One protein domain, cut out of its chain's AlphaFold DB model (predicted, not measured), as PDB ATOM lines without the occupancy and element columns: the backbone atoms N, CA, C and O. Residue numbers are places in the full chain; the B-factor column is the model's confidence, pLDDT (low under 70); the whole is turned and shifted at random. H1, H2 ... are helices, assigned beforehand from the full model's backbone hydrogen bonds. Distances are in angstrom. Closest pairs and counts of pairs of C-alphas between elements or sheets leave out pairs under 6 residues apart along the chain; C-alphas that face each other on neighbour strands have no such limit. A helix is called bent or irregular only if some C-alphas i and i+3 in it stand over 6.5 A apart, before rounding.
ATOM      1  N   ALA A   2     -42.178 -60.465 -35.437       91.31
ATOM      2  CA  ALA A   2     -41.526 -59.147 -35.501       91.31
ATOM      3  C   ALA A   2     -42.152 -58.069 -34.589       91.31
ATOM      4  O   ALA A   2     -41.426 -57.404 -33.861       91.31
ATOM      5  N   VAL A   3     -43.487 -57.944 -34.557       90.69
ATOM      6  CA  VAL A   3     -44.184 -56.974 -33.685       90.69
ATOM      7  C   VAL A   3     -43.822 -57.168 -32.209       90.69
ATOM      8  O   VAL A   3     -43.466 -56.208 -31.538       90.69
ATOM      9  N   MET A   4     -43.843 -58.407 -31.709       92.50
ATOM     10  CA  MET A   4     -43.500 -58.706 -30.311       92.50
ATOM     11  C   MET A   4     -42.024 -58.418 -30.016       92.50
ATOM     12  O   MET A   4     -41.706 -57.838 -28.981       92.50
ATOM     13  N   THR A   5     -41.125 -58.766 -30.942       96.38
ATOM     14  CA  THR A   5     -39.691 -58.467 -30.816       96.38
ATOM     15  C   THR A   5     -39.437 -56.964 -30.744       96.38
ATOM     16  O   THR A   5     -38.693 -56.515 -29.878       96.38
ATOM     17  N   LEU A   6     -40.077 -56.179 -31.615       95.44
ATOM     18  CA  LEU A   6     -39.924 -54.725 -31.632       95.44
ATOM     19  C   LEU A   6     -40.536 -54.077 -30.387       95.44
ATOM     20  O   LEU A   6     -39.915 -53.184 -29.821       95.44
ATOM     21  N   ILE A   7     -41.695 -54.550 -29.914       94.31
ATOM     22  CA  ILE A   7     -42.286 -54.077 -28.652       94.31
ATOM     23  C   ILE A   7     -41.340 -54.351 -27.480       94.31
ATOM     24  O   ILE A   7     -41.099 -53.451 -26.681       94.31
ATOM     25  N   GLY A   8     -40.760 -55.552 -27.389       95.44
ATOM     26  CA  GLY A   8     -39.793 -55.880 -26.340       95.44
ATOM     27  C   GLY A   8     -38.529 -55.020 -26.418       95.44
ATOM     28  O   GLY A   8     -38.111 -54.438 -25.416       95.44
ATOM     29  N   PHE A   9     -37.954 -54.884 -27.617       97.12
ATOM     30  CA  PHE A   9     -36.753 -54.082 -27.847       97.12
ATOM     31  C   PHE A   9     -36.977 -52.604 -27.505       97.12
ATOM     32  O   PHE A   9     -36.255 -52.047 -26.680       97.12
ATOM     33  N   PHE A  10     -37.999 -51.968 -28.087       96.00
ATOM     34  CA  PHE A  10     -38.283 -50.553 -27.846       96.00
ATOM     35  C   PHE A  10     -38.841 -50.291 -26.446       96.00
ATOM     36  O   PHE A  10     -38.553 -49.245 -25.870       96.00
ATOM     37  N   GLY A  11     -39.567 -51.245 -25.857       95.12
ATOM     38  CA  GLY A  11     -39.986 -51.185 -24.457       95.12
ATOM     39  C   GLY A  11     -38.786 -51.112 -23.512       95.12
ATOM     40  O   GLY A  11     -38.748 -50.253 -22.632       95.12
ATOM     41  N   GLY A  12     -37.760 -51.937 -23.744       95.88
ATOM     42  CA  GLY A  12     -36.489 -51.857 -23.020       95.88
ATOM     43  C   GLY A  12     -35.731 -50.555 -23.295       95.88
ATOM     44  O   GLY A  12     -35.287 -49.890 -22.357       95.88
ATOM     45  N   PHE A  13     -35.647 -50.153 -24.568       96.00
ATOM     46  CA  PHE A  13     -34.975 -48.921 -24.997       96.00
ATOM     47  C   PHE A  13     -35.592 -47.657 -24.382       96.00
ATOM     48  O   PHE A  13     -34.887 -46.686 -24.134       96.00
ATOM     49  N   PHE A  14     -36.895 -47.669 -24.099       93.25
ATOM     50  CA  PHE A  14     -37.578 -46.596 -23.382       93.25
ATOM     51  C   PHE A  14     -37.428 -46.717 -21.858       93.25
ATOM     52  O   PHE A  14     -37.066 -45.750 -21.186       93.25
ATOM     53  N   SER A  15     -37.700 -47.900 -21.296       94.50
ATOM     54  CA  SER A  15     -37.797 -48.075 -19.843       94.50
ATOM     55  C   SER A  15     -36.454 -47.900 -19.133       94.50
ATOM     56  O   SER A  15     -36.424 -47.338 -18.039       94.50
ATOM     57  N   VAL A  16     -35.347 -48.369 -19.721       96.75
ATOM     58  CA  VAL A  16     -34.030 -48.313 -19.065       96.75
ATOM     59  C   VAL A  16     -33.547 -46.864 -18.893       96.75
ATOM     60  O   VAL A  16     -33.337 -46.465 -17.745       96.75
ATOM     61  N   PRO A  17     -33.448 -46.026 -19.949       95.75
ATOM     62  CA  PRO A  17     -33.028 -44.632 -19.793       95.75
ATOM     63  C   PRO A  17     -33.969 -43.814 -18.910       95.75
ATOM     64  O   PRO A  17     -33.494 -42.975 -18.148       95.75
ATOM     65  N   LEU A  18     -35.282 -44.074 -18.962       94.69
ATOM     66  CA  LEU A  18     -36.252 -43.404 -18.097       94.69
ATOM     67  C   LEU A  18     -35.937 -43.646 -16.618       94.69
ATOM     68  O   LEU A  18     -35.873 -42.695 -15.843       94.69
ATOM     69  N   TYR A  19     -35.719 -44.903 -16.225       95.00
ATOM     70  CA  TYR A  19     -35.401 -45.238 -14.838       95.00
ATOM     71  C   TYR A  19     -34.018 -44.746 -14.423       95.00
ATOM     72  O   TYR A  19     -33.862 -44.307 -13.284       95.00
ATOM     73  N   THR A  20     -33.027 -44.781 -15.319       96.25
ATOM     74  CA  THR A  20     -31.710 -44.191 -15.053       96.25
ATOM     75  C   THR A  20     -31.831 -42.688 -14.813       96.25
ATOM     76  O   THR A  20     -31.333 -42.202 -13.802       96.25
ATOM     77  N   TRP A  21     -32.537 -41.965 -15.684       96.25
ATOM     78  CA  TRP A  21     -32.776 -40.528 -15.541       96.25
ATOM     79  C   TRP A  21     -33.568 -40.199 -14.274       96.25
ATOM     80  O   TRP A  21     -33.171 -39.318 -13.520       96.25
ATOM     81  N   LEU A  22     -34.652 -40.929 -13.995       96.31
ATOM     82  CA  LEU A  22     -35.480 -40.712 -12.808       96.31
ATOM     83  C   LEU A  22     -34.652 -40.839 -11.526       96.31
ATOM     84  O   LEU A  22     -34.808 -40.046 -10.602       96.31
ATOM     85  N   GLN A  23     -33.755 -41.826 -11.484       95.81
ATOM     86  CA  GLN A  23     -32.885 -42.055 -10.340       95.81
ATOM     87  C   GLN A  23     -31.815 -40.973 -10.207       95.81
ATOM     88  O   GLN A  23     -31.650 -40.454  -9.105       95.81
ATOM     89  N   THR A  24     -31.123 -40.603 -11.290       96.25
ATOM     90  CA  THR A  24     -30.046 -39.594 -11.249       96.25
ATOM     91  C   THR A  24     -30.563 -38.166 -11.078       96.25
ATOM     92  O   THR A  24     -29.855 -37.327 -10.530       96.25
ATOM     93  N   ALA A  25     -31.801 -37.888 -11.490       95.38
ATOM     94  CA  ALA A  25     -32.461 -36.601 -11.283       95.38
ATOM     95  C   ALA A  25     -33.046 -36.435  -9.866       95.38
ATOM     96  O   ALA A  25     -33.415 -35.325  -9.483       95.38
ATOM     97  N   SER A  26     -33.159 -37.518  -9.089       96.25
ATOM     98  CA  SER A  26     -33.735 -37.511  -7.738       96.25
ATOM     99  C   SER A  26     -32.663 -37.589  -6.648       96.25
ATOM    100  O   SER A  26     -31.666 -38.289  -6.804       96.25
ATOM    101  N   SER A  27     -32.875 -36.916  -5.511       96.38
ATOM    102  CA  SER A  27     -32.018 -37.113  -4.336       96.38
ATOM    103  C   SER A  27     -32.216 -38.510  -3.749       96.38
ATOM    104  O   SER A  27     -33.290 -39.104  -3.865       96.38
ATOM    105  N   GLU A  28     -31.209 -39.023  -3.044       94.62
ATOM    106  CA  GLU A  28     -31.262 -40.353  -2.431       94.62
ATOM    107  C   GLU A  28     -32.489 -40.551  -1.525       94.62
ATOM    108  O   GLU A  28     -33.173 -41.570  -1.631       94.62
ATOM    109  N   THR A  29     -32.825 -39.543  -0.716       96.06
ATOM    110  CA  THR A  29     -33.976 -39.557   0.200       96.06
ATOM    111  C   THR A  29     -35.331 -39.439  -0.505       96.06
ATOM    112  O   THR A  29     -36.351 -39.840   0.058       96.06
ATOM    113  N   PHE A  30     -35.377 -38.909  -1.733       96.31
ATOM    114  CA  PHE A  30     -36.615 -38.717  -2.498       96.31
ATOM    115  C   PHE A  30     -36.834 -39.779  -3.586       96.31
ATOM    116  O   PHE A  30     -37.971 -40.011  -4.000       96.31
ATOM    117  N   ARG A  31     -35.780 -40.468  -4.026       96.88
ATOM    118  CA  ARG A  31     -35.788 -41.442  -5.127       96.88
ATOM    119  C   ARG A  31     -36.894 -42.491  -5.025       96.88
ATOM    120  O   ARG A  31     -37.585 -42.741  -6.006       96.88
ATOM    121  N   ALA A  32     -37.128 -43.047  -3.836       97.12
ATOM    122  CA  ALA A  32     -38.210 -44.011  -3.619       97.12
ATOM    123  C   ALA A  32     -39.600 -43.416  -3.919       97.12
ATOM    124  O   ALA A  32     -40.442 -44.073  -4.527       97.12
ATOM    125  N   ARG A  33     -39.830 -42.148  -3.554       97.44
ATOM    126  CA  ARG A  33     -41.082 -41.427  -3.835       97.44
ATOM    127  C   ARG A  33     -41.213 -41.104  -5.321       97.44
ATOM    128  O   ARG A  33     -42.304 -41.225  -5.864       97.44
ATOM    129  N   ALA A  34     -40.109 -40.752  -5.981       96.69
ATOM    130  CA  ALA A  34     -40.080 -40.527  -7.426       96.69
ATOM    131  C   ALA A  34     -40.447 -41.805  -8.206       96.69
ATOM    132  O   ALA A  34     -41.294 -41.763  -9.098       96.69
ATOM    133  N   VAL A  35     -39.885 -42.956  -7.820       96.81
ATOM    134  CA  VAL A  35     -40.235 -44.267  -8.396       96.81
ATOM    135  C   VAL A  35     -41.690 -44.636  -8.095       96.81
ATOM    136  O   VAL A  35     -42.402 -45.078  -8.994       96.81
ATOM    137  N   ALA A  36     -42.166 -44.410  -6.867       97.50
ATOM    138  CA  ALA A  36     -43.562 -44.657  -6.510       97.50
ATOM    139  C   ALA A  36     -44.528 -43.811  -7.357       97.50
ATOM    140  O   ALA A  36     -45.496 -44.343  -7.895       97.50
ATOM    141  N   ALA A  37     -44.236 -42.521  -7.544       97.25
ATOM    142  CA  ALA A  37     -45.024 -41.641  -8.402       97.25
ATOM    143  C   ALA A  37     -45.035 -42.126  -9.861       97.25
ATOM    144  O   ALA A  37     -46.101 -42.201 -10.473       97.25
ATOM    145  N   ASN A  38     -43.878 -42.529 -10.396       96.94
ATOM    146  CA  ASN A  38     -43.775 -43.112 -11.735       96.94
ATOM    147  C   ASN A  38     -44.631 -44.382 -11.879       96.94
ATOM    148  O   ASN A  38     -45.352 -44.539 -12.863       96.94
ATOM    149  N   ASN A  39     -44.619 -45.261 -10.875       97.12
ATOM    150  CA  ASN A  39     -45.426 -46.480 -10.880       97.12
ATOM    151  C   ASN A  39     -46.930 -46.205 -10.787       97.12
ATOM    152  O   ASN A  39     -47.698 -46.882 -11.466       97.12
ATOM    153  N   ILE A  40     -47.360 -45.207 -10.008       98.00
ATOM    154  CA  ILE A  40     -48.772 -44.791  -9.957       98.00
ATOM    155  C   ILE A  40     -49.227 -44.306 -11.335       98.00
ATOM    156  O   ILE A  40     -50.264 -44.750 -11.829       98.00
ATOM    157  N   VAL A  41     -48.439 -43.439 -11.980       97.00
ATOM    158  CA  VAL A  41     -48.743 -42.941 -13.329       97.00
ATOM    159  C   VAL A  41     -48.826 -44.102 -14.321       97.00
ATOM    160  O   VAL A  41     -49.822 -44.217 -15.036       97.00
ATOM    161  N   ASN A  42     -47.844 -45.007 -14.318       96.50
ATOM    162  CA  ASN A  42     -47.879 -46.202 -15.162       96.50
ATOM    163  C   ASN A  42     -49.117 -47.065 -14.884       96.50
ATOM    164  O   ASN A  42     -49.745 -47.537 -15.825       96.50
ATOM    165  N   GLY A  43     -49.507 -47.232 -13.618       98.12
ATOM    166  CA  GLY A  43     -50.717 -47.951 -13.221       98.12
ATOM    167  C   GLY A  43     -51.983 -47.371 -13.847       98.12
ATOM    168  O   GLY A  43     -52.775 -48.108 -14.433       98.12
ATOM    169  N   ILE A  44     -52.138 -46.047 -13.802       98.44
ATOM    170  CA  ILE A  44     -53.275 -45.351 -14.421       98.44
ATOM    171  C   ILE A  44     -53.312 -45.610 -15.934       98.44
ATOM    172  O   ILE A  44     -54.373 -45.928 -16.481       98.44
ATOM    173  N   PHE A  45     -52.165 -45.526 -16.614       96.00
ATOM    174  CA  PHE A  45     -52.084 -45.812 -18.047       96.00
ATOM    175  C   PHE A  45     -52.344 -47.284 -18.373       96.00
ATOM    176  O   PHE A  45     -53.024 -47.552 -19.359       96.00
ATOM    177  N   MET A  46     -51.882 -48.231 -17.552       97.38
ATOM    178  CA  MET A  46     -52.157 -49.659 -17.745       97.38
ATOM    179  C   MET A  46     -53.653 -49.969 -17.640       97.38
ATOM    180  O   MET A  46     -54.193 -50.647 -18.512       97.38
ATOM    181  N   VAL A  47     -54.346 -49.427 -16.632       98.44
ATOM    182  CA  VAL A  47     -55.803 -49.602 -16.486       98.44
ATOM    183  C   VAL A  47     -56.544 -48.957 -17.657       98.44
ATOM    184  O   VAL A  47     -57.407 -49.586 -18.267       98.44
ATOM    185  N   SER A  48     -56.168 -47.729 -18.026       97.56
ATOM    186  CA  SER A  48     -56.777 -47.021 -19.160       97.56
ATOM    187  C   SER A  48     -56.573 -47.776 -20.478       97.56
ATOM    188  O   SER A  48     -57.507 -47.913 -21.265       97.56
ATOM    189  N   ALA A  49     -55.370 -48.315 -20.705       96.50
ATOM    190  CA  ALA A  49     -55.045 -49.114 -21.881       96.50
ATOM    191  C   ALA A  49     -55.829 -50.430 -21.914       96.50
ATOM    192  O   ALA A  49     -56.305 -50.814 -22.981       96.50
ATOM    193  N   ALA A  50     -56.005 -51.099 -20.770       98.00
ATOM    194  CA  ALA A  50     -56.803 -52.319 -20.678       98.00
ATOM    195  C   ALA A  50     -58.275 -52.055 -21.034       98.00
ATOM    196  O   ALA A  50     -58.836 -52.765 -21.867       98.00
ATOM    197  N   VAL A  51     -58.873 -50.997 -20.473       98.38
ATOM    198  CA  VAL A  51     -60.258 -50.598 -20.780       98.38
ATOM    199  C   VAL A  51     -60.407 -50.221 -22.256       98.38
ATOM    200  O   VAL A  51     -61.303 -50.728 -22.928       98.38
ATOM    201  N   LEU A  52     -59.511 -49.387 -22.792       96.81
ATOM    202  CA  LEU A  52     -59.543 -48.994 -24.202       96.81
ATOM    203  C   LEU A  52     -59.386 -50.203 -25.135       96.81
ATOM    204  O   LEU A  52     -60.106 -50.317 -26.123       96.81
ATOM    205  N   SER A  53     -58.471 -51.119 -24.808       97.75
ATOM    206  CA  SER A  53     -58.254 -52.337 -25.592       97.75
ATOM    207  C   SER A  53     -59.482 -53.240 -25.567       97.75
ATOM    208  O   SER A  53     -59.866 -53.750 -26.615       97.75
ATOM    209  N   ALA A  54     -60.137 -53.392 -24.410       98.19
ATOM    210  CA  ALA A  54     -61.376 -54.155 -24.297       98.19
ATOM    211  C   ALA A  54     -62.489 -53.565 -25.178       98.19
ATOM    212  O   ALA A  54     -63.140 -54.306 -25.908       98.19
ATOM    213  N   VAL A  55     -62.661 -52.237 -25.179       97.88
ATOM    214  CA  VAL A  55     -63.642 -51.554 -26.041       97.88
ATOM    215  C   VAL A  55     -63.318 -51.747 -27.525       97.88
ATOM    216  O   VAL A  55     -64.203 -52.083 -28.305       97.88
ATOM    217  N   LEU A  56     -62.061 -51.569 -27.934       97.56
ATOM    218  CA  LEU A  56     -61.662 -51.730 -29.337       97.56
ATOM    219  C   LEU A  56     -61.818 -53.175 -29.822       97.56
ATOM    220  O   LEU A  56     -62.287 -53.395 -30.936       97.56
ATOM    221  N   LEU A  57     -61.458 -54.156 -28.994       98.06
ATOM    222  CA  LEU A  57     -61.650 -55.567 -29.327       98.06
ATOM    223  C   LEU A  57     -63.135 -55.928 -29.387       98.06
ATOM    224  O   LEU A  57     -63.533 -56.637 -30.299       98.06
ATOM    225  N   PHE A  58     -63.965 -55.381 -28.497       97.94
ATOM    226  CA  PHE A  58     -65.414 -55.570 -28.560       97.94
ATOM    227  C   PHE A  58     -66.027 -55.008 -29.854       97.94
ATOM    228  O   PHE A  58     -66.925 -55.620 -30.423       97.94
ATOM    229  N   LEU A  59     -65.546 -53.856 -30.331       97.69
ATOM    230  CA  LEU A  59     -66.079 -53.197 -31.529       97.69
ATOM    231  C   LEU A  59     -65.584 -53.803 -32.849       97.69
ATOM    232  O   LEU A  59     -66.327 -53.800 -33.829       97.69
ATOM    233  N   PHE A  60     -64.330 -54.257 -32.903       96.94
ATOM    234  CA  PHE A  60     -63.663 -54.610 -34.163       96.94
ATOM    235  C   PHE A  60     -63.178 -56.061 -34.245       96.94
ATOM    236  O   PHE A  60     -62.753 -56.473 -35.323       96.94
ATOM    237  N   ASP A  61     -63.169 -56.797 -33.130       96.88
ATOM    238  CA  ASP A  61     -62.714 -58.193 -33.007       96.88
ATOM    239  C   ASP A  61     -61.389 -58.493 -33.742       96.88
ATOM    240  O   ASP A  61     -61.191 -59.526 -34.378       96.88
TER     241      ASP A  61
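AT A GLANCE: This is residues 2 to 61 of the 98 residues of the protein "Major facilitator family transporter" of Neisseria meningitidis (UniProt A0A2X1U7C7). Two long helices, H1 and then H2, form an open helical hairpin, a narrow V whose arms meet only near the turn between them and spread apart toward their far ends. Residues 2 to 17 of H1 and 39 to 61, of which 39 to 60 belong to H2, stand free. The printed part has 60 residues and is all helix, with no named strand. It is only just loose, close to extended, with a radius of gyration of the C-alphas of 15.5 A, and flat, spanning 47 by 26 by 10 A.

IN THESE COORDINATES: H1, residues 2 to 24, begins at C-alpha 2 (-41.526, -59.147, -35.501) and is 33.2 A long from first to last C-alpha. It is neither bent nor irregular, but only just: C-alphas 14 and 17 are 6.1 A apart. H2, residues 31 to 60, measures 42.3 A and ends at C-alpha 60 (-63.663, -54.610, -34.163).

HOW THE PARTS SIT: H1 and H2 form a helical hairpin and run opposite ways at a shallow tilt of 25 degrees. They touch through residues 22 to 23 of H1 and 31 to 35 of H2 alone; the closest C-alphas, of Gln 23 and Arg 31, are 6.0 A apart. In H2 every O i to N i+4 pair is within hydrogen-bond range, in H1 18 of 19.

THE WHOLE: The C-alphas of Thr 29 and Phe 60, the two farthest apart, are 47.8 A from each other. The link from H1 to H2 is short, with 6 residues. The printed part has no cut, and no printed residue is under 70 in pLDDT.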